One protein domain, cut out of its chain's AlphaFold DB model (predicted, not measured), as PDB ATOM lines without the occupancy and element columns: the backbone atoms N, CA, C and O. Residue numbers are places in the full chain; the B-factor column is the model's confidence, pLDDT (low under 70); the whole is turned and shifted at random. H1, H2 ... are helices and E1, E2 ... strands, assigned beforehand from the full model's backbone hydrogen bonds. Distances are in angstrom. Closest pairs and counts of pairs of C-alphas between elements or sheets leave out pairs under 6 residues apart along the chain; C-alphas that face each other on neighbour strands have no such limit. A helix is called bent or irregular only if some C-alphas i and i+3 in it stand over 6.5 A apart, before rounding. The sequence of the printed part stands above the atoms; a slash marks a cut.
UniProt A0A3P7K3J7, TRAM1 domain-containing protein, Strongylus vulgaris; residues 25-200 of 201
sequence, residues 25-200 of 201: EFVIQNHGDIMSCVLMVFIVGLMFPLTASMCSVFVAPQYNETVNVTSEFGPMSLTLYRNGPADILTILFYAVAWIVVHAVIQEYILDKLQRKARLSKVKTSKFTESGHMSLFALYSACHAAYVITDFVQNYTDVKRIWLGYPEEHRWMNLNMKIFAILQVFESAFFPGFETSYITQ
ATOM      1  N   GLU A  25      37.116  68.136 -28.570       71.75
ATOM      2  CA  GLU A  25      37.038  68.454 -27.140       71.75
ATOM      3  C   GLU A  25      35.613  68.356 -26.572       71.75
ATOM      4  O   GLU A  25      35.441  67.932 -25.431       71.75
ATOM      5  N   PHE A  26      34.584  68.706 -27.351       75.56
ATOM      6  CA  PHE A  26      33.189  68.591 -26.917       75.56
ATOM      7  C   PHE A  26      32.770  67.126 -26.746       75.56
ATOM      8  O   PHE A  26      32.131  66.780 -25.751       75.56
ATOM      9  N   VAL A  27      33.152  66.267 -27.698       76.12
ATOM     10  CA  VAL A  27      32.853  64.828 -27.643       76.12
ATOM     11  C   VAL A  27      33.554  64.183 -26.453       76.12
ATOM     12  O   VAL A  27      32.923  63.422 -25.733       76.12
ATOM     13  N   ILE A  28      34.816  64.534 -26.190       73.88
ATOM     14  CA  ILE A  28      35.561  64.036 -25.025       73.88
ATOM     15  C   ILE A  28      34.908  64.479 -23.713       73.88
ATOM     16  O   ILE A  28      34.781  63.683 -22.787       73.88
ATOM     17  N   GLN A  29      34.456  65.730 -23.612       74.44
ATOM     18  CA  GLN A  29      33.836  66.229 -22.380       74.44
ATOM     19  C   GLN A  29      32.469  65.596 -22.099       74.44
ATOM     20  O   GLN A  29      32.140  65.376 -20.940       74.44
ATOM     21  N   ASN A  30      31.697  65.269 -23.140       83.56
ATOM     22  CA  ASN A  30      30.342  64.720 -23.012       83.56
ATOM     23  C   ASN A  30      30.267  63.227 -23.371       83.56
ATOM     24  O   ASN A  30      29.178  62.705 -23.602       83.56
ATOM     25  N   HIS A  31      31.403  62.526 -23.453       85.06
ATOM     26  CA  HIS A  31      31.452  61.143 -23.939       85.06
ATOM     27  C   HIS A  31      30.548  60.206 -23.127       85.06
ATOM     28  O   HIS A  31      29.863  59.369 -23.712       85.06
ATOM     29  N   GLY A  32      30.496  60.385 -21.802       87.38
ATOM     30  CA  GLY A  32      29.617  59.624 -20.915       87.38
ATOM     31  C   GLY A  32      28.141  59.806 -21.268       87.38
ATOM     32  O   GLY A  32      27.436  58.819 -21.471       87.38
ATOM     33  N   ASP A  33      27.689  61.050 -21.429       90.12
ATOM     34  CA  ASP A  33      26.291  61.369 -21.745       90.12
ATOM     35  C   ASP A  33      25.897  60.925 -23.160       90.12
ATOM     36  O   ASP A  33      24.821  60.360 -23.363       90.12
ATOM     37  N   ILE A  34      26.784  61.113 -24.144       90.25
ATOM     38  CA  ILE A  34      26.556  60.688 -25.533       90.25
ATOM     39  C   ILE A  34      26.424  59.164 -25.605       90.25
ATOM     40  O   ILE A  34      25.456  58.656 -26.172       90.25
ATOM     41  N   MET A  35      27.361  58.423 -25.004       91.69
ATOM     42  CA  MET A  35      27.320  56.957 -25.013       91.69
ATOM     43  C   MET A  35      26.149  56.416 -24.188       91.69
ATOM     44  O   MET A  35      25.539  55.422 -24.579       91.69
ATOM     45  N   SER A  36      25.756  57.105 -23.113       91.81
ATOM     46  CA  SER A  36      24.549  56.774 -22.344       91.81
ATOM     47  C   SER A  36      23.277  56.973 -23.168       91.81
ATOM     48  O   SER A  36      22.366  56.150 -23.107       91.81
ATOM     49  N   CYS A  37      23.219  58.026 -23.989       93.62
ATOM     50  CA  CYS A  37      22.118  58.245 -24.923       93.62
ATOM     51  C   CYS A  37      22.032  57.114 -25.960       93.62
ATOM     52  O   CYS A  37      20.951  56.566 -26.180       93.62
ATOM     53  N   VAL A  38      23.167  56.703 -26.535       93.50
ATOM     54  CA  VAL A  38      23.229  55.554 -27.452       93.50
ATOM     55  C   VAL A  38      22.752  54.276 -26.758       93.50
ATOM     56  O   VAL A  38      21.912  53.560 -27.302       93.50
ATOM     57  N   LEU A  39      23.220  54.009 -25.536       93.25
ATOM     58  CA  LEU A  39      22.814  52.840 -24.753       93.25
ATOM     59  C   LEU A  39      21.301  52.834 -24.478       93.25
ATOM     60  O   LEU A  39      20.653  51.797 -24.619       93.25
ATOM     61  N   MET A  40      20.722  53.992 -24.157       93.44
ATOM     62  CA  MET A  40      19.282  54.143 -23.939       93.44
ATOM     63  C   MET A  40      18.467  53.767 -25.184       93.44
ATOM     64  O   MET A  40      17.439  53.104 -25.058       93.44
ATOM     65  N   VAL A  41      18.925  54.127 -26.387       92.62
ATOM     66  CA  VAL A  41      18.243  53.757 -27.641       92.62
ATOM     67  C   VAL A  41      18.165  52.238 -27.802       92.62
ATOM     68  O   VAL A  41      17.107  51.723 -28.160       92.62
ATOM     69  N   PHE A  42      19.237  51.506 -27.490       91.62
ATOM     70  CA  PHE A  42      19.216  50.040 -27.525       91.62
ATOM     71  C   PHE A  42      18.282  49.450 -26.465       91.62
ATOM     72  O   PHE A  42      17.521  48.538 -26.775       91.62
ATOM     73  N   ILE A  43      18.294  49.983 -25.239       91.19
ATOM     74  CA  ILE A  43      17.410  49.522 -24.157       91.19
ATOM     75  C   ILE A  43      15.940  49.707 -24.545       91.19
ATOM     76  O   ILE A  43      15.159  48.761 -24.459       91.19
ATOM     77  N   VAL A  44      15.561  50.892 -25.029       93.00
ATOM     78  CA  VAL A  44      14.195  51.164 -25.501       93.00
ATOM     79  C   VAL A  44      13.861  50.301 -26.721       93.00
ATOM     80  O   VAL A  44      12.758  49.765 -26.817       93.00
ATOM     81  N   GLY A  45      14.819  50.095 -27.626       90.56
ATOM     82  CA  GLY A  45      14.669  49.217 -28.783       90.56
ATOM     83  C   GLY A  45      14.393  47.755 -28.412       90.56
ATOM     84  O   GLY A  45      13.653  47.080 -29.123       90.56
ATOM     85  N   LEU A  46      14.894  47.273 -27.272       90.94
ATOM     86  CA  LEU A  46      14.568  45.938 -26.759       90.94
ATOM     87  C   LEU A  46      13.140  45.825 -26.202       90.94
ATOM     88  O   LEU A  46      12.626  44.715 -26.098       90.94
ATOM     89  N   MET A  47      12.483  46.937 -25.858       91.94
ATOM     90  CA  MET A  47      11.130  46.916 -25.282       91.94
ATOM     91  C   MET A  47      10.031  46.668 -26.324       91.94
ATOM     92  O   MET A  47       8.959  46.178 -25.969       91.94
ATOM     93  N   PHE A  48      10.269  46.989 -27.599       91.81
ATOM     94  CA  PHE A  48       9.284  46.785 -28.666       91.81
ATOM     95  C   PHE A  48       9.596  45.519 -29.474       91.81
ATOM     96  O   PHE A  48      10.713  45.388 -29.971       91.81
ATOM     97  N   PRO A  49       8.626  44.614 -29.717       87.56
ATOM     98  CA  PRO A  49       8.886  43.330 -30.379       87.56
ATOM     99  C   PRO A  49       9.532  43.434 -31.770       87.56
ATOM    100  O   PRO A  49      10.393  42.627 -32.113       87.56
ATOM    101  N   LEU A  50       9.145  44.442 -32.563       87.12
ATOM    102  CA  LEU A  50       9.672  44.653 -33.917       87.12
ATOM    103  C   LEU A  50      11.144  45.084 -33.910       87.12
ATOM    104  O   LEU A  50      11.923  44.637 -34.747       87.12
ATOM    105  N   THR A  51      11.539  45.938 -32.967       90.00
ATOM    106  CA  THR A  51      12.925  46.410 -32.846       90.00
ATOM    107  C   THR A  51      13.774  45.475 -31.991       90.00
ATOM    108  O   THR A  51      14.981  45.405 -32.198       90.00
ATOM    109  N   ALA A  52      13.167  44.687 -31.100       89.88
ATOM    110  CA  ALA A  52      13.870  43.766 -30.216       89.88
ATOM    111  C   ALA A  52      14.663  42.713 -30.992       89.88
ATOM    112  O   ALA A  52      15.801  42.439 -30.630       89.88
ATOM    113  N   SER A  53      14.121  42.182 -32.096       88.12
ATOM    114  CA  SER A  53      14.859  41.241 -32.955       88.12
ATOM    115  C   SER A  53      16.080  41.873 -33.628       88.12
ATOM    116  O   SER A  53      17.024  41.163 -33.959       88.12
ATOM    117  N   MET A  54      16.064  43.188 -33.852       87.44
ATOM    118  CA  MET A  54      17.201  43.913 -34.419       87.44
ATOM    119  C   MET A  54      18.228  44.262 -33.340       87.44
ATOM    120  O   MET A  54      19.427  44.108 -33.553       87.44
ATOM    121  N   CYS A  55      17.770  44.705 -32.167       89.31
ATOM    122  CA  CYS A  55      18.629  45.057 -31.040       89.31
ATOM    123  C   CYS A  55      19.271  43.827 -30.380       89.31
ATOM    124  O   CYS A  55      20.396  43.918 -29.898       89.31
ATOM    125  N   SER A  56      18.607  42.669 -30.379       88.12
ATOM    126  CA  SER A  56      19.123  41.444 -29.756       88.12
ATOM    127  C   SER A  56      20.425  40.951 -30.389       88.12
ATOM    128  O   SER A  56      21.247  40.378 -29.679       88.12
ATOM    129  N   VAL A  57      20.661  41.238 -31.675       87.94
ATOM    130  CA  VAL A  57      21.926  40.935 -32.370       87.94
ATOM    131  C   VAL A  57      23.115  41.652 -31.715       87.94
ATOM    132  O   VAL A  57      24.224  41.127 -31.661       87.94
ATOM    133  N   PHE A  58      22.876  42.850 -31.182       88.00
ATOM    134  CA  PHE A  58      23.887  43.657 -30.506       88.00
ATOM    135  C   PHE A  58      24.032  43.286 -29.029       88.00
ATOM    136  O   PHE A  58      25.133  43.330 -28.497       88.00
ATOM    137  N   VAL A  59      22.944  42.918 -28.350       87.94
ATOM    138  CA  VAL A  59      22.958  42.749 -26.886       87.94
ATOM    139  C   VAL A  59      23.234  41.312 -26.452       87.94
ATOM    140  O   VAL A  59      23.987  41.088 -25.508       87.94
ATOM    141  N   ALA A  60      22.627  40.328 -27.113       86.31
ATOM    142  CA  ALA A  60      22.801  38.933 -26.738       86.31
ATOM    143  C   ALA A  60      24.079  38.358 -27.376       86.31
ATOM    144  O   ALA A  60      24.365  38.656 -28.538       86.31
ATOM    145  N   PRO A  61      24.833  37.495 -26.673       83.31
ATOM    146  CA  PRO A  61      25.896  36.715 -27.297       83.31
ATOM    147  C   PRO A  61      25.341  35.848 -28.436       83.31
ATOM    148  O   PRO A  61      24.361  35.126 -28.255       83.31
ATOM    149  N   GLN A  62      25.963  35.929 -29.614       85.19
ATOM    150  CA  GLN A  62      25.485  35.259 -30.828       85.19
ATOM    151  C   GLN A  62      25.924  33.787 -30.883       85.19
ATOM    152  O   GLN A  62      26.737  33.348 -30.071       85.19
ATOM    153  N   TYR A  63      25.419  33.016 -31.848       84.00
ATOM    154  CA  TYR A  63      25.828  31.619 -32.086       84.00
ATOM    155  C   TYR A  63      25.625  30.692 -30.879       84.00
ATOM    156  O   TYR A  63      26.545  29.970 -30.485       84.00
ATOM    157  N   ASN A  64      24.432  30.738 -30.279       83.81
ATOM    158  CA  ASN A  64      24.025  29.769 -29.271       83.81
ATOM    159  C   ASN A  64      23.578  28.461 -29.938       83.81
ATOM    160  O   ASN A  64      22.779  28.437 -30.868       83.81
ATOM    161  N   GLU A  65      24.095  27.350 -29.445       77.88
ATOM    162  CA  GLU A  65      23.747  26.013 -29.888       77.88
ATOM    163  C   GLU A  65      23.392  25.187 -28.651       77.88
ATOM    164  O   GLU A  65      24.162  25.087 -27.694       77.88
ATOM    165  N   THR A  66      22.188  24.623 -28.641       76.62
ATOM    166  CA  THR A  66      21.724  23.764 -27.550       76.62
ATOM    167  C   THR A  66      22.145  22.331 -27.827       76.62
ATOM    168  O   THR A  66      21.616  21.691 -28.737       76.62
ATOM    169  N   VAL A  67      23.083  21.817 -27.038       68.75
ATOM    170  CA  VAL A  67      23.502  20.418 -27.087       68.75
ATOM    171  C   VAL A  67      22.725  19.647 -26.030       68.75
ATOM    172  O   VAL A  67      22.818  19.932 -24.837       68.75
ATOM    173  N   ASN A  68      21.948  18.659 -26.468       68.62
ATOM    174  CA  ASN A  68      21.237  17.763 -25.563       68.62
ATOM    175  C   ASN A  68      22.212  16.691 -25.071       68.62
ATOM    176  O   ASN A  68      22.592  15.795 -25.821       68.62
ATOM    177  N   VAL A  69      22.628  16.801 -23.815       63.47
ATOM    178  CA  VAL A  69      23.486  15.835 -23.135       63.47
ATOM    179  C   VAL A  69      22.605  14.945 -22.264       63.47
ATOM    180  O   VAL A  69      21.924  15.418 -21.357       63.47
ATOM    181  N   THR A  70      22.611  13.640 -22.517       55.78
ATOM    182  CA  THR A  70      21.982  12.676 -21.607       55.78
ATOM    183  C   THR A  70      22.893  12.496 -20.398       55.78
ATOM    184  O   THR A  70      23.933  11.849 -20.492       55.78
ATOM    185  N   SER A  71      22.526  13.113 -19.276       58.94
ATOM    186  CA  SER A  71      23.184  12.915 -17.982       58.94
ATOM    187  C   SER A  71      22.534  11.748 -17.228       58.94
ATOM    188  O   SER A  71      21.424  11.332 -17.570       58.94
ATOM    189  N   GLU A  72      23.169  11.243 -16.167       56.47
ATOM    190  CA  GLU A  72      22.584  10.182 -15.323       56.47
ATOM    191  C   GLU A  72      21.259  10.591 -14.646       56.47
ATOM    192  O   GLU A  72      20.499   9.738 -14.196       56.47
ATOM    193  N   PHE A  73      20.939  11.891 -14.636       55.91
ATOM    194  CA  PHE A  73      19.711  12.461 -14.076       55.91
ATOM    195  C   PHE A  73      18.653  12.817 -15.139       55.91
ATOM    196  O   PHE A  73      17.626  13.407 -14.809       55.91
ATOM    197  N   GLY A  74      18.878  12.453 -16.409       55.66
ATOM    198  CA  GLY A  74      17.971  12.711 -17.531       55.66
ATOM    199  C   GLY A  74      18.580  13.586 -18.638       55.66
ATOM    200  O   GLY A  74      19.752  13.976 -18.565       55.66
ATOM    201  N   PRO A  75      17.805  13.886 -19.700       52.84
ATOM    202  CA  PRO A  75      18.255  14.747 -20.789       52.84
ATOM    203  C   PRO A  75      18.410  16.196 -20.302       52.84
ATOM    204  O   PRO A  75      17.436  16.844 -19.926       52.84
ATOM    205  N   MET A  76      19.641  16.701 -20.324       56.88
ATOM    206  CA  MET A  76      20.003  18.081 -20.007       56.88
ATOM    207  C   MET A  76      20.341  18.823 -21.304       56.88
ATOM    208  O   MET A  76      21.206  18.390 -22.059       56.88
ATOM    209  N   SER A  77      19.688  19.951 -21.577       60.56
ATOM    210  CA  SER A  77      20.068  20.836 -22.682       60.56
ATOM    211  C   SER A  77      21.112  21.847 -22.201       60.56
ATOM    212  O   SER A  77      20.820  22.742 -21.409       60.56
ATOM    213  N   LEU A  78      22.352  21.713 -22.669       69.31
ATOM    214  CA  LEU A  78      23.416  22.678 -22.403       69.31
ATOM    215  C   LEU A  78      23.476  23.690 -23.550       69.31
ATOM    216  O   LEU A  78      23.635  23.312 -24.708       69.31
ATOM    217  N   THR A  79      23.346  24.979 -23.239       75.75
ATOM    218  CA  THR A  79      23.517  26.043 -24.239       75.75
ATOM    219  C   THR A  79      24.990  26.417 -24.323       75.75
ATOM    220  O   THR A  79      25.532  27.028 -23.401       75.75
ATOM    221  N   LEU A  80      25.627  26.045 -25.427       79.88
ATOM    222  CA  LEU A  80      27.018  26.353 -25.733       79.88
ATOM    223  C   LEU A  80      27.082  27.447 -26.794       79.88
ATOM    224  O   LEU A  80      26.155  27.624 -27.579       79.88
ATOM    225  N   TYR A  81      28.184  28.184 -26.816       82.50
ATOM    226  CA  TYR A  81      28.380  29.274 -27.757       82.50
ATOM    227  C   TYR A  81      29.604  29.036 -28.631       82.50
ATOM    228  O   TYR A  81      30.611  28.494 -28.172       82.50
ATOM    229  N   ARG A  82      29.519  29.487 -29.885       83.44
ATOM    230  CA  ARG A  82      30.634  29.516 -30.841       83.44
ATOM    231  C   ARG A  82      31.053  30.945 -31.168       83.44
ATOM    232  O   ARG A  82      30.317  31.890 -30.898       83.44
ATOM    233  N   ASN A  83      32.229  31.085 -31.771       82.12
ATOM    234  CA  ASN A  83      32.708  32.363 -32.292       82.12
ATOM    235  C   ASN A  83      32.267  32.548 -33.745       82.12
ATOM    236  O   ASN A  83      32.377  31.624 -34.553       82.12
ATOM    237  N   GLY A  84      31.845  33.758 -34.097       85.38
ATOM    238  CA  GLY A  84      31.568  34.118 -35.481       85.38
ATOM    239  C   GLY A  84      31.548  35.628 -35.718       85.38
ATOM    240  O   GLY A  84      31.651  36.417 -34.781       85.38
ATOM    241  N   PRO A  85      31.424  36.069 -36.978       83.81
ATOM    242  CA  PRO A  85      31.547  37.481 -37.339       83.81
ATOM    243  C   PRO A  85      30.482  38.385 -36.702       83.81
ATOM    244  O   PRO A  85      30.754  39.560 -36.466       83.81
ATOM    245  N   ALA A  86      29.292  37.865 -36.381       84.56
ATOM    246  CA  ALA A  86      28.253  38.647 -35.709       84.56
ATOM    247  C   ALA A  86      28.648  39.062 -34.279       84.56
ATOM    248  O   ALA A  86      28.125  40.058 -33.783       84.56
ATOM    249  N   ASP A  87      29.624  38.385 -33.656       86.19
ATOM    250  CA  ASP A  87      30.147  38.779 -32.346       86.19
ATOM    251  C   ASP A  87      30.796  40.175 -32.389       86.19
ATOM    252  O   ASP A  87      30.863  40.834 -31.358       86.19
ATOM    253  N   ILE A  88      31.205  40.683 -33.563       87.38
ATOM    254  CA  ILE A  88      31.714  42.060 -33.721       87.38
ATOM    255  C   ILE A  88      30.652  43.088 -33.309       87.38
ATOM    256  O   ILE A  88      30.971  44.072 -32.643       87.38
ATOM    257  N   LEU A  89      29.387  42.862 -33.677       89.31
ATOM    258  CA  LEU A  89      28.285  43.757 -33.310       89.31
ATOM    259  C   LEU A  89      28.047  43.732 -31.801       89.31
ATOM    260  O   LEU A  89      27.820  44.775 -31.188       89.31
ATOM    261  N   THR A  90      28.168  42.551 -31.200       87.94
ATOM    262  CA  THR A  90      28.078  42.375 -29.754       87.94
ATOM    263  C   THR A  90      29.242  43.058 -29.037       87.94
ATOM    264  O   THR A  90      29.020  43.842 -28.119       87.94
ATOM    265  N   ILE A  91      30.480  42.872 -29.506       88.88
ATOM    266  CA  ILE A  91      31.675  43.549 -28.983       88.88
ATOM    267  C   ILE A  91      31.501  45.073 -29.030       88.88
ATOM    268  O   ILE A  91      31.805  45.745 -28.049       88.88
ATOM    269  N   LEU A  92      30.966  45.628 -30.124       87.88
ATOM    270  CA  LEU A  92      30.699  47.066 -30.239       87.88
ATOM    271  C   LEU A  92      29.668  47.564 -29.218       87.88
ATOM    272  O   LEU A  92      29.854  48.627 -28.629       87.88
ATOM    273  N   PHE A  93      28.594  46.814 -28.979       90.81
ATOM    274  CA  PHE A  93      27.607  47.181 -27.965       90.81
ATOM    275  C   PHE A  93      28.201  47.153 -26.553       90.81
ATOM    276  O   PHE A  93      28.053  48.117 -25.798       90.81
ATOM    277  N   TYR A  94      28.926  46.083 -26.213       88.88
ATOM    278  CA  TYR A  94      29.615  45.982 -24.929       88.88
ATOM    279  C   TYR A  94      30.688  47.067 -24.773       88.88
ATOM    280  O   TYR A  94      30.847  47.581 -23.671       88.88
ATOM    281  N   ALA A  95      31.338  47.506 -25.857       87.06
ATOM    282  CA  ALA A  95      32.245  48.651 -25.841       87.06
ATOM    283  C   ALA A  95      31.529  49.949 -25.432       87.06
ATOM    284  O   ALA A  95      32.007  50.662 -24.552       87.06
ATOM    285  N   VAL A  96      30.357  50.245 -26.012       89.56
ATOM    286  CA  VAL A  96      29.549  51.421 -25.633       89.56
ATOM    287  C   VAL A  96      29.128  51.346 -24.166       89.56
ATOM    288  O   VAL A  96      29.323  52.308 -23.423       89.56
ATOM    289  N   ALA A  97      28.594  50.201 -23.730       90.19
ATOM    290  CA  ALA A  97      28.192  49.998 -22.340       90.19
ATOM    291  C   ALA A  97      29.373  50.186 -21.375       90.19
ATOM    292  O   ALA A  97      29.236  50.807 -20.320       90.19
ATOM    293  N   TRP A  98      30.554  49.702 -21.755       86.44
ATOM    294  CA  TRP A  98      31.752  49.812 -20.937       86.44
ATOM    295  C   TRP A  98      32.306  51.240 -20.874       86.44
ATOM    296  O   TRP A  98      32.725  51.678 -19.804       86.44
ATOM    297  N   ILE A  99      32.232  52.015 -21.964       87.19
ATOM    298  CA  ILE A  99      32.574  53.450 -21.950       87.19
ATOM    299  C   ILE A  99      31.685  54.207 -20.951       87.19
ATOM    300  O   ILE A  99      32.187  55.038 -20.194       87.19
ATOM    301  N   VAL A 100      30.386  53.890 -20.891       90.69
ATOM    302  CA  VAL A 100      29.470  54.470 -19.892       90.69
ATOM    303  C   VAL A 100      29.900  54.101 -18.471       90.69
ATOM    304  O   VAL A 100      29.987  54.975 -17.611       90.69
ATOM    305  N   VAL A 101      30.234  52.830 -18.217       89.62
ATOM    306  CA  VAL A 101      30.732  52.383 -16.903       89.62
ATOM    307  C   VAL A 101      32.020  53.115 -16.512       89.62
ATOM    308  O   VAL A 101      32.124  53.584 -15.378       89.62
ATOM    309  N   HIS A 102      32.974  53.286 -17.431       84.38
ATOM    310  CA  HIS A 102      34.195  54.058 -17.178       84.38
ATOM    311  C   HIS A 102      33.908  55.523 -16.849       84.38
ATOM    312  O   HIS A 102      34.503  56.053 -15.908       84.38
ATOM    313  N   ALA A 103      32.986  56.164 -17.572       87.69
ATOM    314  CA  ALA A 103      32.585  57.542 -17.299       87.69
ATOM    315  C   ALA A 103      31.997  57.682 -15.882       87.69
ATOM    316  O   ALA A 103      32.392  58.573 -15.128       87.69
ATOM    317  N   VAL A 104      31.139  56.741 -15.475       90.19
ATOM    318  CA  VAL A 104      30.566  56.694 -14.120       90.19
ATOM    319  C   VAL A 104      31.652  56.451 -13.064       90.19
ATOM    320  O   VAL A 104      31.718  57.160 -12.062       90.19
ATOM    321  N   ILE A 105      32.546  55.482 -13.266       88.62
ATOM    322  CA  ILE A 105      33.659  55.218 -12.337       88.62
ATOM    323  C   ILE A 105      34.537  56.463 -12.173       88.62
ATOM    324  O   ILE A 105      34.937  56.799 -11.053       88.62
ATOM    325  N   GLN A 106      34.812  57.169 -13.268       85.31
ATOM    326  CA  GLN A 106      35.596  58.394 -13.245       85.31
ATOM    327  C   GLN A 106      34.922  59.471 -12.388       85.31
ATOM    328  O   GLN A 106      35.527  59.950 -11.429       85.31
ATOM    329  N   GLU A 107      33.659  59.787 -12.670       85.75
ATOM    330  CA  GLU A 107      32.920  60.851 -11.983       85.75
ATOM    331  C   GLU A 107      32.687  60.548 -10.488       85.75
ATOM    332  O   GLU A 107      32.858  61.410  -9.613       85.75
ATOM    333  N   TYR A 108      32.302  59.309 -10.167       87.94
ATOM    334  CA  TYR A 108      31.851  58.947  -8.821       87.94
ATOM    335  C   TYR A 108      32.973  58.468  -7.902       87.94
ATOM    336  O   TYR A 108      32.919  58.736  -6.695       87.94
ATOM    337  N   ILE A 109      33.979  57.770  -8.436       88.62
ATOM    338  CA  ILE A 109      35.059  57.172  -7.643       88.62
ATOM    339  C   ILE A 109      36.326  58.010  -7.780       88.62
ATOM    340  O   ILE A 109      36.777  58.598  -6.792       88.62
ATOM    341  N   LEU A 110      36.892  58.097  -8.986       85.12
ATOM    342  CA  LEU A 110      38.214  58.696  -9.187       85.12
ATOM    343  C   LEU A 110      38.208  60.192  -8.858       85.12
ATOM    344  O   LEU A 110      39.006  60.629  -8.026       85.12
ATOM    345  N   ASP A 111      37.249  60.960  -9.372       83.94
ATOM    346  CA  ASP A 111      37.148  62.399  -9.100       83.94
ATOM    347  C   ASP A 111      36.867  62.691  -7.620       83.94
ATOM    348  O   ASP A 111      37.281  63.721  -7.073       83.94
ATOM    349  N   LYS A 112      36.157  61.799  -6.915       84.81
ATOM    350  CA  LYS A 112      35.976  61.930  -5.461       84.81
ATOM    351  C   LYS A 112      37.271  61.669  -4.700       84.81
ATOM    352  O   LYS A 112      37.591  62.432  -3.785       84.81
ATOM    353  N   LEU A 113      38.023  60.633  -5.070       85.75
ATOM    354  CA  LEU A 113      39.310  60.317  -4.450       85.75
ATOM    355  C   LEU A 113      40.332  61.431  -4.684       85.75
ATOM    356  O   LEU A 113      40.987  61.861  -3.735       85.75
ATOM    357  N   GLN A 114      40.403  61.975  -5.896       84.00
ATOM    358  CA  GLN A 114      41.272  63.106  -6.222       84.00
ATOM    359  C   GLN A 114      40.951  64.349  -5.385       84.00
ATOM    360  O   GLN A 114      41.849  64.942  -4.778       84.00
ATOM    361  N   ARG A 115      39.665  64.730  -5.303       82.75
ATOM    362  CA  ARG A 115      39.210  65.876  -4.496       82.75
ATOM    363  C   ARG A 115      39.556  65.701  -3.018       82.75
ATOM    364  O   ARG A 115      39.929  66.670  -2.358       82.75
ATOM    365  N   LYS A 116      39.489  64.468  -2.512       84.50
ATOM    366  CA  LYS A 116      39.865  64.129  -1.134       84.50
ATOM    367  C   LYS A 116      41.384  64.157  -0.916       84.50
ATOM    368  O   LYS A 116      41.831  64.632   0.125       84.50
ATOM    369  N   ALA A 117      42.165  63.691  -1.888       81.25
ATOM    370  CA  ALA A 117      43.618  63.547  -1.792       81.25
ATOM    371  C   ALA A 117      44.416  64.839  -2.071       81.25
ATOM    372  O   ALA A 117      45.621  64.861  -1.830       81.25
ATOM    373  N   ARG A 118      43.774  65.918  -2.558       80.62
ATOM    374  CA  ARG A 118      44.400  67.231  -2.863       80.62
ATOM    375  C   ARG A 118      45.708  67.118  -3.669       80.62
ATOM    376  O   ARG A 118      46.693  67.799  -3.382       80.62
ATOM    377  N   LEU A 119      45.729  66.238  -4.668       73.50
ATOM    378  CA  LEU A 119      46.913  65.989  -5.491       73.50
ATOM    379  C   LEU A 119      47.204  67.157  -6.451       73.50
ATOM    380  O   LEU A 119      46.306  67.887  -6.873       73.50
ATOM    381  N   SER A 120      48.482  67.339  -6.798       75.75
ATOM    382  CA  SER A 120      48.886  68.273  -7.855       75.75
ATOM    383  C   SER A 120      48.477  67.736  -9.230       75.75
ATOM    384  O   SER A 120      48.417  66.524  -9.412       75.75
ATOM    385  N   LYS A 121      48.264  68.617 -10.223       67.12
ATOM    386  CA  LYS A 121      47.791  68.238 -11.575       67.12
ATOM    387  C   LYS A 121      48.535  67.044 -12.193       67.12
ATOM    388  O   LYS A 121      47.903  66.121 -12.686       67.12
ATOM    389  N   VAL A 122      49.866  67.025 -12.083       72.19
ATOM    390  CA  VAL A 122      50.710  65.936 -12.613       72.19
ATOM    391  C   VAL A 122      50.451  64.606 -11.893       72.19
ATOM    392  O   VAL A 122      50.379  63.558 -12.526       72.19
ATOM    393  N   LYS A 123      50.272  64.635 -10.566       77.56
ATOM    394  CA  LYS A 123      49.980  63.435  -9.768       77.56
ATOM    395  C   LYS A 123      48.544  62.954  -9.970       77.56
ATOM    396  O   LYS A 123      48.308  61.755  -9.939       77.56
ATOM    397  N   THR A 124      47.609  63.874 -10.194       76.25
ATOM    398  CA  THR A 124      46.208  63.569 -10.495       76.25
ATOM    399  C   THR A 124      46.080  62.811 -11.809       76.25
ATOM    400  O   THR A 124      45.456  61.761 -11.820       76.25
ATOM    401  N   SER A 125      46.723  63.288 -12.879       75.00
ATOM    402  CA  SER A 125      46.695  62.626 -14.191       75.00
ATOM    403  C   SER A 125      47.205  61.175 -14.106       75.00
ATOM    404  O   SER A 125      46.492  60.243 -14.476       75.00
ATOM    405  N   LYS A 126      48.365  60.957 -13.465       78.75
ATOM    406  CA  LYS A 126      48.921  59.609 -13.241       78.75
ATOM    407  C   LYS A 126      48.093  58.728 -12.306       78.75
ATOM    408  O   LYS A 126      48.061  57.513 -12.483       78.75
ATOM    409  N   PHE A 127      47.423  59.319 -11.320       82.75
ATOM    410  CA  PHE A 127      46.515  58.586 -10.442       82.75
ATOM    411  C   PHE A 127      45.259  58.115 -11.182       82.75
ATOM    412  O   PHE A 127      44.805  57.005 -10.934       82.75
ATOM    413  N   THR A 128      44.710  58.920 -12.093       81.25
ATOM    414  CA  THR A 128      43.534  58.542 -12.897       81.25
ATOM    415  C   THR A 128      43.844  57.389 -13.840       81.25
ATOM    416  O   THR A 128      43.088  56.425 -13.867       81.25
ATOM    417  N   GLU A 129      44.976  57.471 -14.543       80.38
ATOM    418  CA  GLU A 129      45.506  56.409 -15.415       80.38
ATOM    419  C   GLU A 129      45.662  55.099 -14.625       80.38
ATOM    420  O   GLU A 129      45.021  54.085 -14.889       80.38
ATOM    421  N   SER A 130      46.416  55.147 -13.522       84.44
ATOM    422  CA  SER A 130      46.599  53.972 -12.666       84.44
ATOM    423  C   SER A 130      45.291  53.482 -12.024       84.44
ATOM    424  O   SER A 130      45.149  52.288 -11.753       84.44
ATOM    425  N   GLY A 131      44.342  54.379 -11.754       85.19
ATOM    426  CA  GLY A 131      43.043  54.070 -11.164       85.19
ATOM    427  C   GLY A 131      42.159  53.262 -12.107       85.19
ATOM    428  O   GLY A 131      41.660  52.210 -11.711       85.19
ATOM    429  N   HIS A 132      42.018  53.703 -13.359       83.12
ATOM    430  CA  HIS A 132      41.278  52.950 -14.374       83.12
ATOM    431  C   HIS A 132      41.932  51.594 -14.638       83.12
ATOM    432  O   HIS A 132      41.236  50.578 -14.636       83.12
ATOM    433  N   MET A 133      43.264  51.555 -14.739       82.50
ATOM    434  CA  MET A 133      43.986  50.302 -14.953       82.50
ATOM    435  C   MET A 133      43.858  49.298 -13.811       82.50
ATOM    436  O   MET A 133      43.640  48.112 -14.047       82.50
ATOM    437  N   SER A 134      43.953  49.756 -12.565       85.94
ATOM    438  CA  SER A 134      43.841  48.868 -11.403       85.94
ATOM    439  C   SER A 134      42.426  48.323 -11.203       85.94
ATOM    440  O   SER A 134      42.275  47.143 -10.883       85.94
ATOM    441  N   LEU A 135      41.387  49.139 -11.421       86.31
ATOM    442  CA  LEU A 135      39.994  48.689 -11.350       86.31
ATOM    443  C   LEU A 135      39.691  47.649 -12.427       86.31
ATOM    444  O   LEU A 135      39.056  46.633 -12.141       86.31
ATOM    445  N   PHE A 136      40.188  47.883 -13.640       82.38
ATOM    446  CA  PHE A 136      40.030  46.946 -14.738       82.38
ATOM    447  C   PHE A 136      40.751  45.620 -14.449       82.38
ATOM    448  O   PHE A 136      40.146  44.549 -14.535       82.38
ATOM    449  N   ALA A 137      42.019  45.682 -14.038       87.06
ATOM    450  CA  ALA A 137      42.804  44.493 -13.722       87.06
ATOM    451  C   ALA A 137      42.165  43.662 -12.598       87.06
ATOM    452  O   ALA A 137      42.136  42.435 -12.676       87.06
ATOM    453  N   LEU A 138      41.602  44.320 -11.576       91.12
ATOM    454  CA  LEU A 138      40.879  43.641 -10.502       91.12
ATOM    455  C   LEU A 138      39.616  42.943 -11.022       91.12
ATOM    456  O   LEU A 138      39.390  41.780 -10.697       91.12
ATOM    457  N   TYR A 139      38.816  43.629 -11.844       89.62
ATOM    458  CA  TYR A 139      37.624  43.041 -12.457       89.62
ATOM    459  C   TYR A 139      37.975  41.814 -13.309       89.62
ATOM    460  O   TYR A 139      37.379  40.751 -13.117       89.62
ATOM    461  N   SER A 140      38.969  41.935 -14.195       89.19
ATOM    462  CA  SER A 140      39.415  40.837 -15.060       89.19
ATOM    463  C   SER A 140      39.949  39.660 -14.239       89.19
ATOM    464  O   SER A 140      39.534  38.524 -14.463       89.19
ATOM    465  N   ALA A 141      40.758  39.913 -13.202       91.38
ATOM    466  CA  ALA A 141      41.260  38.865 -12.315       91.38
ATOM    467  C   ALA A 141      40.132  38.121 -11.580       91.38
ATOM    468  O   ALA A 141      40.143  36.890 -11.514       91.38
ATOM    469  N   CYS A 142      39.134  38.842 -11.058       93.12
ATOM    470  CA  CYS A 142      37.976  38.233 -10.406       93.12
ATOM    471  C   CYS A 142      37.125  37.409 -11.384       93.12
ATOM    472  O   CYS A 142      36.716  36.297 -11.051       93.12
ATOM    473  N   HIS A 143      36.878  37.924 -12.592       89.69
ATOM    474  CA  HIS A 143      36.103  37.217 -13.611       89.69
ATOM    475  C   HIS A 143      36.841  35.962 -14.101       89.69
ATOM    476  O   HIS A 143      36.247  34.890 -14.192       89.69
ATOM    477  N   ALA A 144      38.151  36.065 -14.336       88.25
ATOM    478  CA  ALA A 144      38.993  34.932 -14.703       88.25
ATOM    479  C   ALA A 144      38.986  33.849 -13.615       88.25
ATOM    480  O   ALA A 144      38.816  32.671 -13.920       88.25
ATOM    481  N   ALA A 145      39.103  34.232 -12.339       90.50
ATOM    482  CA  ALA A 145      39.020  33.292 -11.223       90.50
ATOM    483  C   ALA A 145      37.659  32.573 -11.172       90.50
ATOM    484  O   ALA A 145      37.608  31.363 -10.931       90.50
ATOM    485  N   TYR A 146      36.564  33.291 -11.443       90.31
ATOM    486  CA  TYR A 146      35.223  32.710 -11.523       90.31
ATOM    487  C   TYR A 146      35.107  31.689 -12.663       90.31
ATOM    488  O   TYR A 146      34.671  30.564 -12.432       90.31
ATOM    489  N   VAL A 147      35.574  32.039 -13.863       86.94
ATOM    490  CA  VAL A 147      35.586  31.150 -15.035       86.94
ATOM    491  C   VAL A 147      36.436  29.901 -14.794       86.94
ATOM    492  O   VAL A 147      36.016  28.800 -15.137       86.94
ATOM    493  N   ILE A 148      37.612  30.044 -14.178       85.31
ATOM    494  CA  ILE A 148      38.478  28.905 -13.841       85.31
ATOM    495  C   ILE A 148      37.789  27.991 -12.825       85.31
ATOM    496  O   ILE A 148      37.836  26.773 -12.974       85.31
ATOM    497  N   THR A 149      37.137  28.558 -11.810       85.81
ATOM    498  CA  THR A 149      36.412  27.774 -10.800       85.81
ATOM    499  C   THR A 149      35.253  27.005 -11.438       85.81
ATOM    500  O   THR A 149      35.136  25.803 -11.210       85.81
ATOM    501  N   ASP A 150      34.462  27.661 -12.292       82.62
ATOM    502  CA  ASP A 150      33.386  27.029 -13.068       82.62
ATOM    503  C   ASP A 150      33.924  25.899 -13.958       82.62
ATOM    504  O   ASP A 150      33.370  24.800 -13.996       82.62
ATOM    505  N   PHE A 151      35.059  26.126 -14.625       76.50
ATOM    506  CA  PHE A 151      35.701  25.115 -15.456       76.50
ATOM    507  C   PHE A 151      36.178  23.908 -14.637       76.50
ATOM    508  O   PHE A 151      35.881  22.775 -14.999       76.50
ATOM    509  N   VAL A 152      36.867  24.126 -13.515       77.94
ATOM    510  CA  VAL A 152      37.388  23.047 -12.654       77.94
ATOM    511  C   VAL A 152      36.258  22.227 -12.024       77.94
ATOM    512  O   VAL A 152      36.391  21.013 -11.881       77.94
ATOM    513  N   GLN A 153      35.148  22.868 -11.651       75.81
ATOM    514  CA  GLN A 153      33.998  22.186 -11.053       75.81
ATOM    515  C   GLN A 153      33.213  21.354 -12.074       75.81
ATOM    516  O   GLN A 153      32.771  20.255 -11.742       75.81
ATOM    517  N   ASN A 154      33.061  21.849 -13.305       69.19
ATOM    518  CA  ASN A 154      32.274  21.182 -14.345       69.19
ATOM    519  C   ASN A 154      33.095  20.200 -15.205       69.19
ATOM    520  O   ASN A 154      32.538  19.253 -15.756       69.19
ATOM    521  N   TYR A 155      34.413  20.398 -15.313       66.00
ATOM    522  CA  TYR A 155      35.321  19.602 -16.140       66.00
ATOM    523  C   TYR A 155      36.477  19.070 -15.283       66.00
ATOM    524  O   TYR A 155      37.571  19.627 -15.230       66.00
ATOM    525  N   THR A 156      36.226  17.957 -14.594       56.12
ATOM    526  CA  THR A 156      37.172  17.322 -13.661       56.12
ATOM    527  C   THR A 156      38.387  16.680 -14.345       56.12
ATOM    528  O   THR A 156      39.435  16.511 -13.721       56.12
ATOM    529  N   ASP A 157      38.296  16.359 -15.638       65.38
ATOM    530  CA  ASP A 157      39.391  15.760 -16.400       65.38
ATOM    531  C   ASP A 157      40.279  16.817 -17.070       65.38
ATOM    532  O   ASP A 157      40.078  17.197 -18.223       65.38
ATOM    533  N   VAL A 158      41.363  17.201 -16.392       63.47
ATOM    534  CA  VAL A 158      42.442  18.067 -16.923       63.47
ATOM    535  C   VAL A 158      43.005  17.543 -18.258       63.47
ATOM    536  O   VAL A 158      43.487  18.303 -19.095       63.47
ATOM    537  N   LYS A 159      42.904  16.235 -18.517       65.25
ATOM    538  CA  LYS A 159      43.320  15.627 -19.791       65.25
ATOM    539  C   LYS A 159      42.455  16.077 -20.980       65.25
ATOM    540  O   LYS A 159      42.968  16.161 -22.095       65.25
ATOM    541  N   ARG A 160      41.182  16.439 -20.764       63.53
ATOM    542  CA  ARG A 160      40.279  16.961 -21.813       63.53
ATOM    543  C   ARG A 160      40.666  18.353 -22.319       63.53
ATOM    544  O   ARG A 160      40.202  18.759 -23.377       63.53
ATOM    545  N   ILE A 161      41.593  19.039 -21.642       68.81
ATOM    546  CA  ILE A 161      42.195  20.292 -22.129       68.81
ATOM    547  C   ILE A 161      42.978  20.065 -23.439       68.81
ATOM    548  O   ILE A 161      43.188  20.999 -24.201       68.81
ATOM    549  N   TRP A 162      43.393  18.831 -23.736       67.81
ATOM    550  CA  TRP A 162      44.156  18.521 -24.953       67.81
ATOM    551  C   TRP A 162      43.473  17.492 -25.862       67.81
ATOM    552  O   TRP A 162      43.750  17.444 -27.059       67.81
ATOM    553  N   LEU A 163      42.565  16.674 -25.324       65.75
ATOM    554  CA  LEU A 163      41.766  15.727 -26.106       65.75
ATOM    555  C   LEU A 163      40.622  16.447 -26.840       65.75
ATOM    556  O   LEU A 163      39.906  17.242 -26.242       65.75
ATOM    557  N   GLY A 164      40.440  16.154 -28.133       64.31
ATOM    558  CA  GLY A 164      39.353  16.727 -28.945       64.31
ATOM    559  C   GLY A 164      39.632  18.125 -29.516       64.31
ATOM    560  O   GLY A 164      38.730  18.755 -30.072       64.31
ATOM    561  N   TYR A 165      40.872  18.616 -29.416       62.56
ATOM    562  CA  TYR A 165      41.295  19.850 -30.078       62.56
ATOM    563  C   TYR A 165      41.335  19.665 -31.611       62.56
ATOM    564  O   TYR A 165      41.894  18.667 -32.075       62.56
ATOM    565  N   PRO A 166      40.807  20.601 -32.428       65.88
ATOM    566  CA  PRO A 166      40.162  21.868 -32.058       65.88
ATOM    567  C   PRO A 166      38.623  21.804 -31.968       65.88
ATOM    568  O   PRO A 166      38.005  22.776 -31.543       65.88
ATOM    569  N   GLU A 167      37.988  20.710 -32.392       69.00
ATOM    570  CA  GLU A 167      36.529  20.603 -32.578       69.00
ATOM    571  C   GLU A 167      35.726  20.807 -31.277       69.00
ATOM    572  O   GLU A 167      34.763  21.575 -31.279       69.00
ATOM    573  N   GLU A 168      36.133  20.183 -30.163       66.81
ATOM    574  CA  GLU A 168      35.448  20.304 -28.860       66.81
ATOM    575  C   GLU A 168      35.784  21.615 -28.130       66.81
ATOM    576  O   GLU A 168      35.024  22.079 -27.286       66.81
ATOM    577  N   HIS A 169      36.886  22.265 -28.506       69.81
ATOM    578  CA  HIS A 169      37.384  23.497 -27.879       69.81
ATOM    579  C   HIS A 169      36.760  24.771 -28.454       69.81
ATOM    580  O   HIS A 169      36.934  25.858 -27.909       69.81
ATOM    581  N   ARG A 170      36.022  24.653 -29.562       70.56
ATOM    582  CA  ARG A 170      35.266  25.772 -30.147       70.56
ATOM    583  C   ARG A 170      33.985  26.102 -29.388       70.56
ATOM    584  O   ARG A 170      33.375  27.131 -29.672       70.56
ATOM    585  N   TRP A 171      33.579  25.239 -28.464       72.25
ATOM    586  CA  TRP A 171      32.375  25.404 -27.669       72.25
ATOM    587  C   TRP A 171      32.729  25.998 -26.317       72.25
ATOM    588  O   TRP A 171      33.596  25.486 -25.613       72.25
ATOM    589  N   MET A 172      32.047  27.074 -25.944       76.31
ATOM    590  CA  MET A 172      32.269  27.736 -24.665       76.31
ATOM    591  C   MET A 172      30.956  28.008 -23.937       76.31
ATOM    592  O   MET A 172      29.925  28.283 -24.555       76.31
ATOM    593  N   ASN A 173      31.006  27.956 -22.608       81.31
ATOM    594  CA  ASN A 173      29.900  28.379 -21.756       81.31
ATOM    595  C   ASN A 173      29.677  29.895 -21.880       81.31
ATOM    596  O   ASN A 173      30.597  30.648 -22.212       81.31
ATOM    597  N   LEU A 174      28.472  30.353 -21.534       81.75
ATOM    598  CA  LEU A 174      28.100  31.772 -21.561       81.75
ATOM    599  C   LEU A 174      29.114  32.669 -20.830       81.75
ATOM    600  O   LEU A 174      29.543  33.682 -21.376       81.75
ATOM    601  N   ASN A 175      29.527  32.280 -19.619       83.56
ATOM    602  CA  ASN A 175      30.470  33.053 -18.804       83.56
ATOM    603  C   ASN A 175      31.836  33.197 -19.488       83.56
ATOM    604  O   ASN A 175      32.390  34.290 -19.546       83.56
ATOM    605  N   MET A 176      32.341  32.113 -20.084       82.19
ATOM    606  CA  MET A 176      33.590  32.120 -20.847       82.19
ATOM    607  C   MET A 176      33.478  33.001 -22.099       82.19
ATOM    608  O   MET A 176      34.414  33.730 -22.424       82.19
ATOM    609  N   LYS A 177      32.316  33.000 -22.770       85.50
ATOM    610  CA  LYS A 177      32.071  33.867 -23.931       85.50
ATOM    611  C   LYS A 177      32.056  35.342 -23.571       85.50
ATOM    612  O   LYS A 177      32.699  36.142 -24.246       85.50
ATOM    613  N   ILE A 178      31.346  35.702 -22.507       85.00
ATOM    614  CA  ILE A 178      31.300  37.082 -22.022       85.00
ATOM    615  C   ILE A 178      32.703  37.532 -21.600       85.00
ATOM    616  O   ILE A 178      33.132  38.614 -21.993       85.00
ATOM    617  N   PHE A 179      33.448  36.683 -20.884       86.44
ATOM    618  CA  PHE A 179      34.835  36.960 -20.517       86.44
ATOM    619  C   PHE A 179      35.716  37.231 -21.746       86.44
ATOM    620  O   PHE A 179      36.409  38.245 -21.794       86.44
ATOM    621  N   ALA A 180      35.643  36.378 -22.772       85.06
ATOM    622  CA  ALA A 180      36.415  36.546 -24.000       85.06
ATOM    623  C   ALA A 180      36.065  37.847 -24.746       85.06
ATOM    624  O   ALA A 180      36.964  38.559 -25.190       85.06
ATOM    625  N   ILE A 181      34.775  38.192 -24.848       85.38
ATOM    626  CA  ILE A 181      34.307  39.444 -25.468       85.38
ATOM    627  C   ILE A 181      34.874  40.665 -24.732       85.38
ATOM    628  O   ILE A 181      35.391  41.585 -25.368       85.38
ATOM    629  N   LEU A 182      34.819  40.659 -23.397       83.75
ATOM    630  CA  LEU A 182      35.336  41.751 -22.571       83.75
ATOM    631  C   LEU A 182      36.863  41.883 -22.681       83.75
ATOM    632  O   LEU A 182      37.373  42.998 -22.782       83.75
ATOM    633  N   GLN A 183      37.589  40.763 -22.744       85.69
ATOM    634  CA  GLN A 183      39.048  40.747 -22.881       85.69
ATOM    635  C   GLN A 183      39.521  41.247 -24.261       85.69
ATOM    636  O   GLN A 183      40.519  41.966 -24.372       85.69
ATOM    637  N   VAL A 184      38.805  40.894 -25.336       84.12
ATOM    638  CA  VAL A 184      39.087  41.409 -26.690       84.12
ATOM    639  C   VAL A 184      38.874  42.918 -26.739       84.12
ATOM    640  O   VAL A 184      39.719  43.636 -27.270       84.12
ATOM    641  N   PHE A 185      37.782  43.408 -26.150       79.50
ATOM    642  CA  PHE A 185      37.542  44.842 -26.039       79.50
ATOM    643  C   PHE A 185      38.682  45.552 -25.291       79.50
ATOM    644  O   PHE A 185      39.209  46.540 -25.801       79.50
ATOM    645  N   GLU A 186      39.092  45.043 -24.127       76.75
ATOM    646  CA  GLU A 186      40.185  45.629 -23.344       76.75
ATOM    647  C   GLU A 186      41.461  45.738 -24.181       76.75
ATOM    648  O   GLU A 186      41.996  46.826 -24.378       76.75
ATOM    649  N   SER A 187      41.927  44.612 -24.720       79.00
ATOM    650  CA  SER A 187      43.190  44.566 -25.461       79.00
ATOM    651  C   SER A 187      43.195  45.464 -26.703       79.00
ATOM    652  O   SER A 187      44.226  46.054 -27.027       79.00
ATOM    653  N   ALA A 188      42.057  45.596 -27.389       73.94
ATOM    654  CA  ALA A 188      41.956  46.364 -28.625       73.94
ATOM    655  C   ALA A 188      41.695  47.861 -28.399       73.94
ATOM    656  O   ALA A 188      42.208  48.694 -29.144       73.94
ATOM    657  N   PHE A 189      40.876  48.218 -27.409       66.19
ATOM    658  CA  PHE A 189      40.327  49.570 -27.283       66.19
ATOM    659  C   PHE A 189      40.990  50.392 -26.178       66.19
ATOM    660  O   PHE A 189      41.114  51.615 -26.291       66.19
ATOM    661  N   PHE A 190      41.460  49.728 -25.125       64.56
ATOM    662  CA  PHE A 190      41.990  50.393 -23.943       64.56
ATOM    663  C   PHE A 190      43.259  51.234 -24.213       64.56
ATOM    664  O   PHE A 190      43.285  52.399 -23.806       64.56
ATOM    665  N   PRO A 191      44.263  50.758 -24.984       62.97
ATOM    666  CA  PRO A 191      45.488  51.531 -25.224       62.97
ATOM    667  C   PRO A 191      45.248  52.864 -25.960       62.97
ATOM    668  O   PRO A 191      45.931  53.859 -25.712       62.97
ATOM    669  N   GLY A 192      44.273  52.900 -26.878       58.03
ATOM    670  CA  GLY A 192      43.971  54.082 -27.697       58.03
ATOM    671  C   GLY A 192      43.091  55.115 -26.990       58.03
ATOM    672  O   GLY A 192      43.276  56.324 -27.173       58.03
ATOM    673  N   PHE A 193      42.154  54.650 -26.161       58.31
ATOM    674  CA  PHE A 193      41.262  55.520 -25.401       58.31
ATOM    675  C   PHE A 193      42.039  56.270 -24.312       58.31
ATOM    676  O   PHE A 193      42.014  57.497 -24.275       58.31
ATOM    677  N   GLU A 194      42.828  55.577 -23.491       54.44
ATOM    678  CA  GLU A 194      43.541  56.212 -22.374       54.44
ATOM    679  C   GLU A 194      44.540  57.284 -22.831       54.44
ATOM    680  O   GLU A 194      44.556  58.396 -22.296       54.44
ATOM    681  N   THR A 195      45.304  57.002 -23.892       53.53
ATOM    682  CA  THR A 195      46.297  57.938 -24.442       53.53
ATOM    683  C   THR A 195      45.664  59.272 -24.857       53.53
ATOM    684  O   THR A 195      46.263  60.333 -24.658       53.53
ATOM    685  N   SER A 196      44.438  59.233 -25.389       52.38
ATOM    686  CA  SER A 196      43.715  60.406 -25.902       52.38
ATOM    687  C   SER A 196      43.040  61.229 -24.801       52.38
ATOM    688  O   SER A 196      42.975  62.454 -24.900       52.38
ATOM    689  N   TYR A 197      42.557  60.581 -23.737       53.78
ATOM    690  CA  TYR A 197      41.931  61.267 -22.600       53.78
ATOM    691  C   TYR A 197      42.971  61.871 -21.645       53.78
ATOM    692  O   TYR A 197      42.773  62.972 -21.135       53.78
ATOM    693  N   ILE A 198      44.106  61.195 -21.440       48.25
ATOM    694  CA  ILE A 198      45.159  61.629 -20.509       48.25
ATOM    695  C   ILE A 198      45.944  62.834 -21.038       48.25
ATOM    696  O   ILE A 198      46.336  63.691 -20.252       48.25
ATOM    697  N   THR A 199      46.160  62.949 -22.352       46.44
ATOM    698  CA  THR A 199      46.863  64.114 -22.930       46.44
ATOM    699  C   THR A 199      46.065  65.418 -22.837       46.44
ATOM    700  O   THR A 199      46.640  66.490 -23.015       46.44
ATOM    701  N   GLN A 200      44.763  65.343 -22.555       48.34
ATOM    702  CA  GLN A 200      43.838  66.482 -22.537       48.34
ATOM    703  C   GLN A 200      43.452  66.941 -21.110       48.34
ATOM    704  O   GLN A 200      42.770  67.960 -20.971       48.34
TER     705      GLN A 200
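This is residues 25 to 200 of the 201 residues of the protein "TRAM1 domain-containing protein" of Strongylus vulgaris (UniProt A0A3P7K3J7). The long helix H4 runs through a loose, crossed set of helices, with H2 and H3 packed on one side of it and H5 and arm H7a of the bent helix H7 on the other. A hairpin of two antiparallel strands, E1 and E2, makes one end of the longest axis. The printed part has 176 residues, with seven named helices and two named strands in the order H1 H2 H3 E1 E2 H4 H5 H6 H7, and is mostly helix. It is loose, with a radius of gyration of the C-alphas of 20.1 A and spans of 63 by 43 by 27 A.

H1, residues 25 to 29, is close to but not clearly touching H2, residues 31 to 47. H3, residues 49 to 59, touches H2, closest at the C-alphas of Leu 46 and Ala 52, 4.1 A. E1, residues 64 to 71, and E2, residues 74 to 81, form a hairpin; N 65 and O 80 are within hydrogen-bond range at 2.8 A. H4, residues 87 to 117, is the hub; its residues 96 to 104 touch H2 at a steep tilt of 46 degrees, closest at C-alphas 32 and 103, 5.1 A. H5, residues 121 to 154, touches H4 at a steep tilt of 50 degrees, opposite ways, closest at C-alphas 110 and 128, 6.5 A. H6, residues 158 to 161, touches no helix. H7, residues 174 to 198, was assigned as one helix by its hydrogen bonds but is bent, C-alphas 188 and 191 being 7.1 A apart, into H7a, residues 174 to 188, and H7b, residues 191 to 198. H7a touches H5 at a shallow tilt of 29 degrees, closest at C-alphas 147 and 176, 6.2 A. Every O i to N i+4 pair is within hydrogen-bond range in H1, H5 and H7a, but 12 of 13 in H2, 3 of 7 in H3, with 4 of 8 O i to N i+3 pairs, 25 of 27 in H4 and 2 of 4 in H7b; H6 is too short for one.

H1 begins at C-alpha 25 (37.038, 68.454, -27.140), and H7b ends at C-alpha 198 (45.159, 61.629, -20.509). From first to last C-alpha H2 is 24.8 A, H4 41.6 A, H5 49.6 A and H7a 21.3 A.

The C-alphas of Gly 74 and Ser 120, 64.3 A, are the farthest apart. The printed part has no cut, and the link from H6 to H7, 12 residues, is long. pLDDT is under 70 at residues 67 to 78, 121, 154 to 169 and 189 to 200.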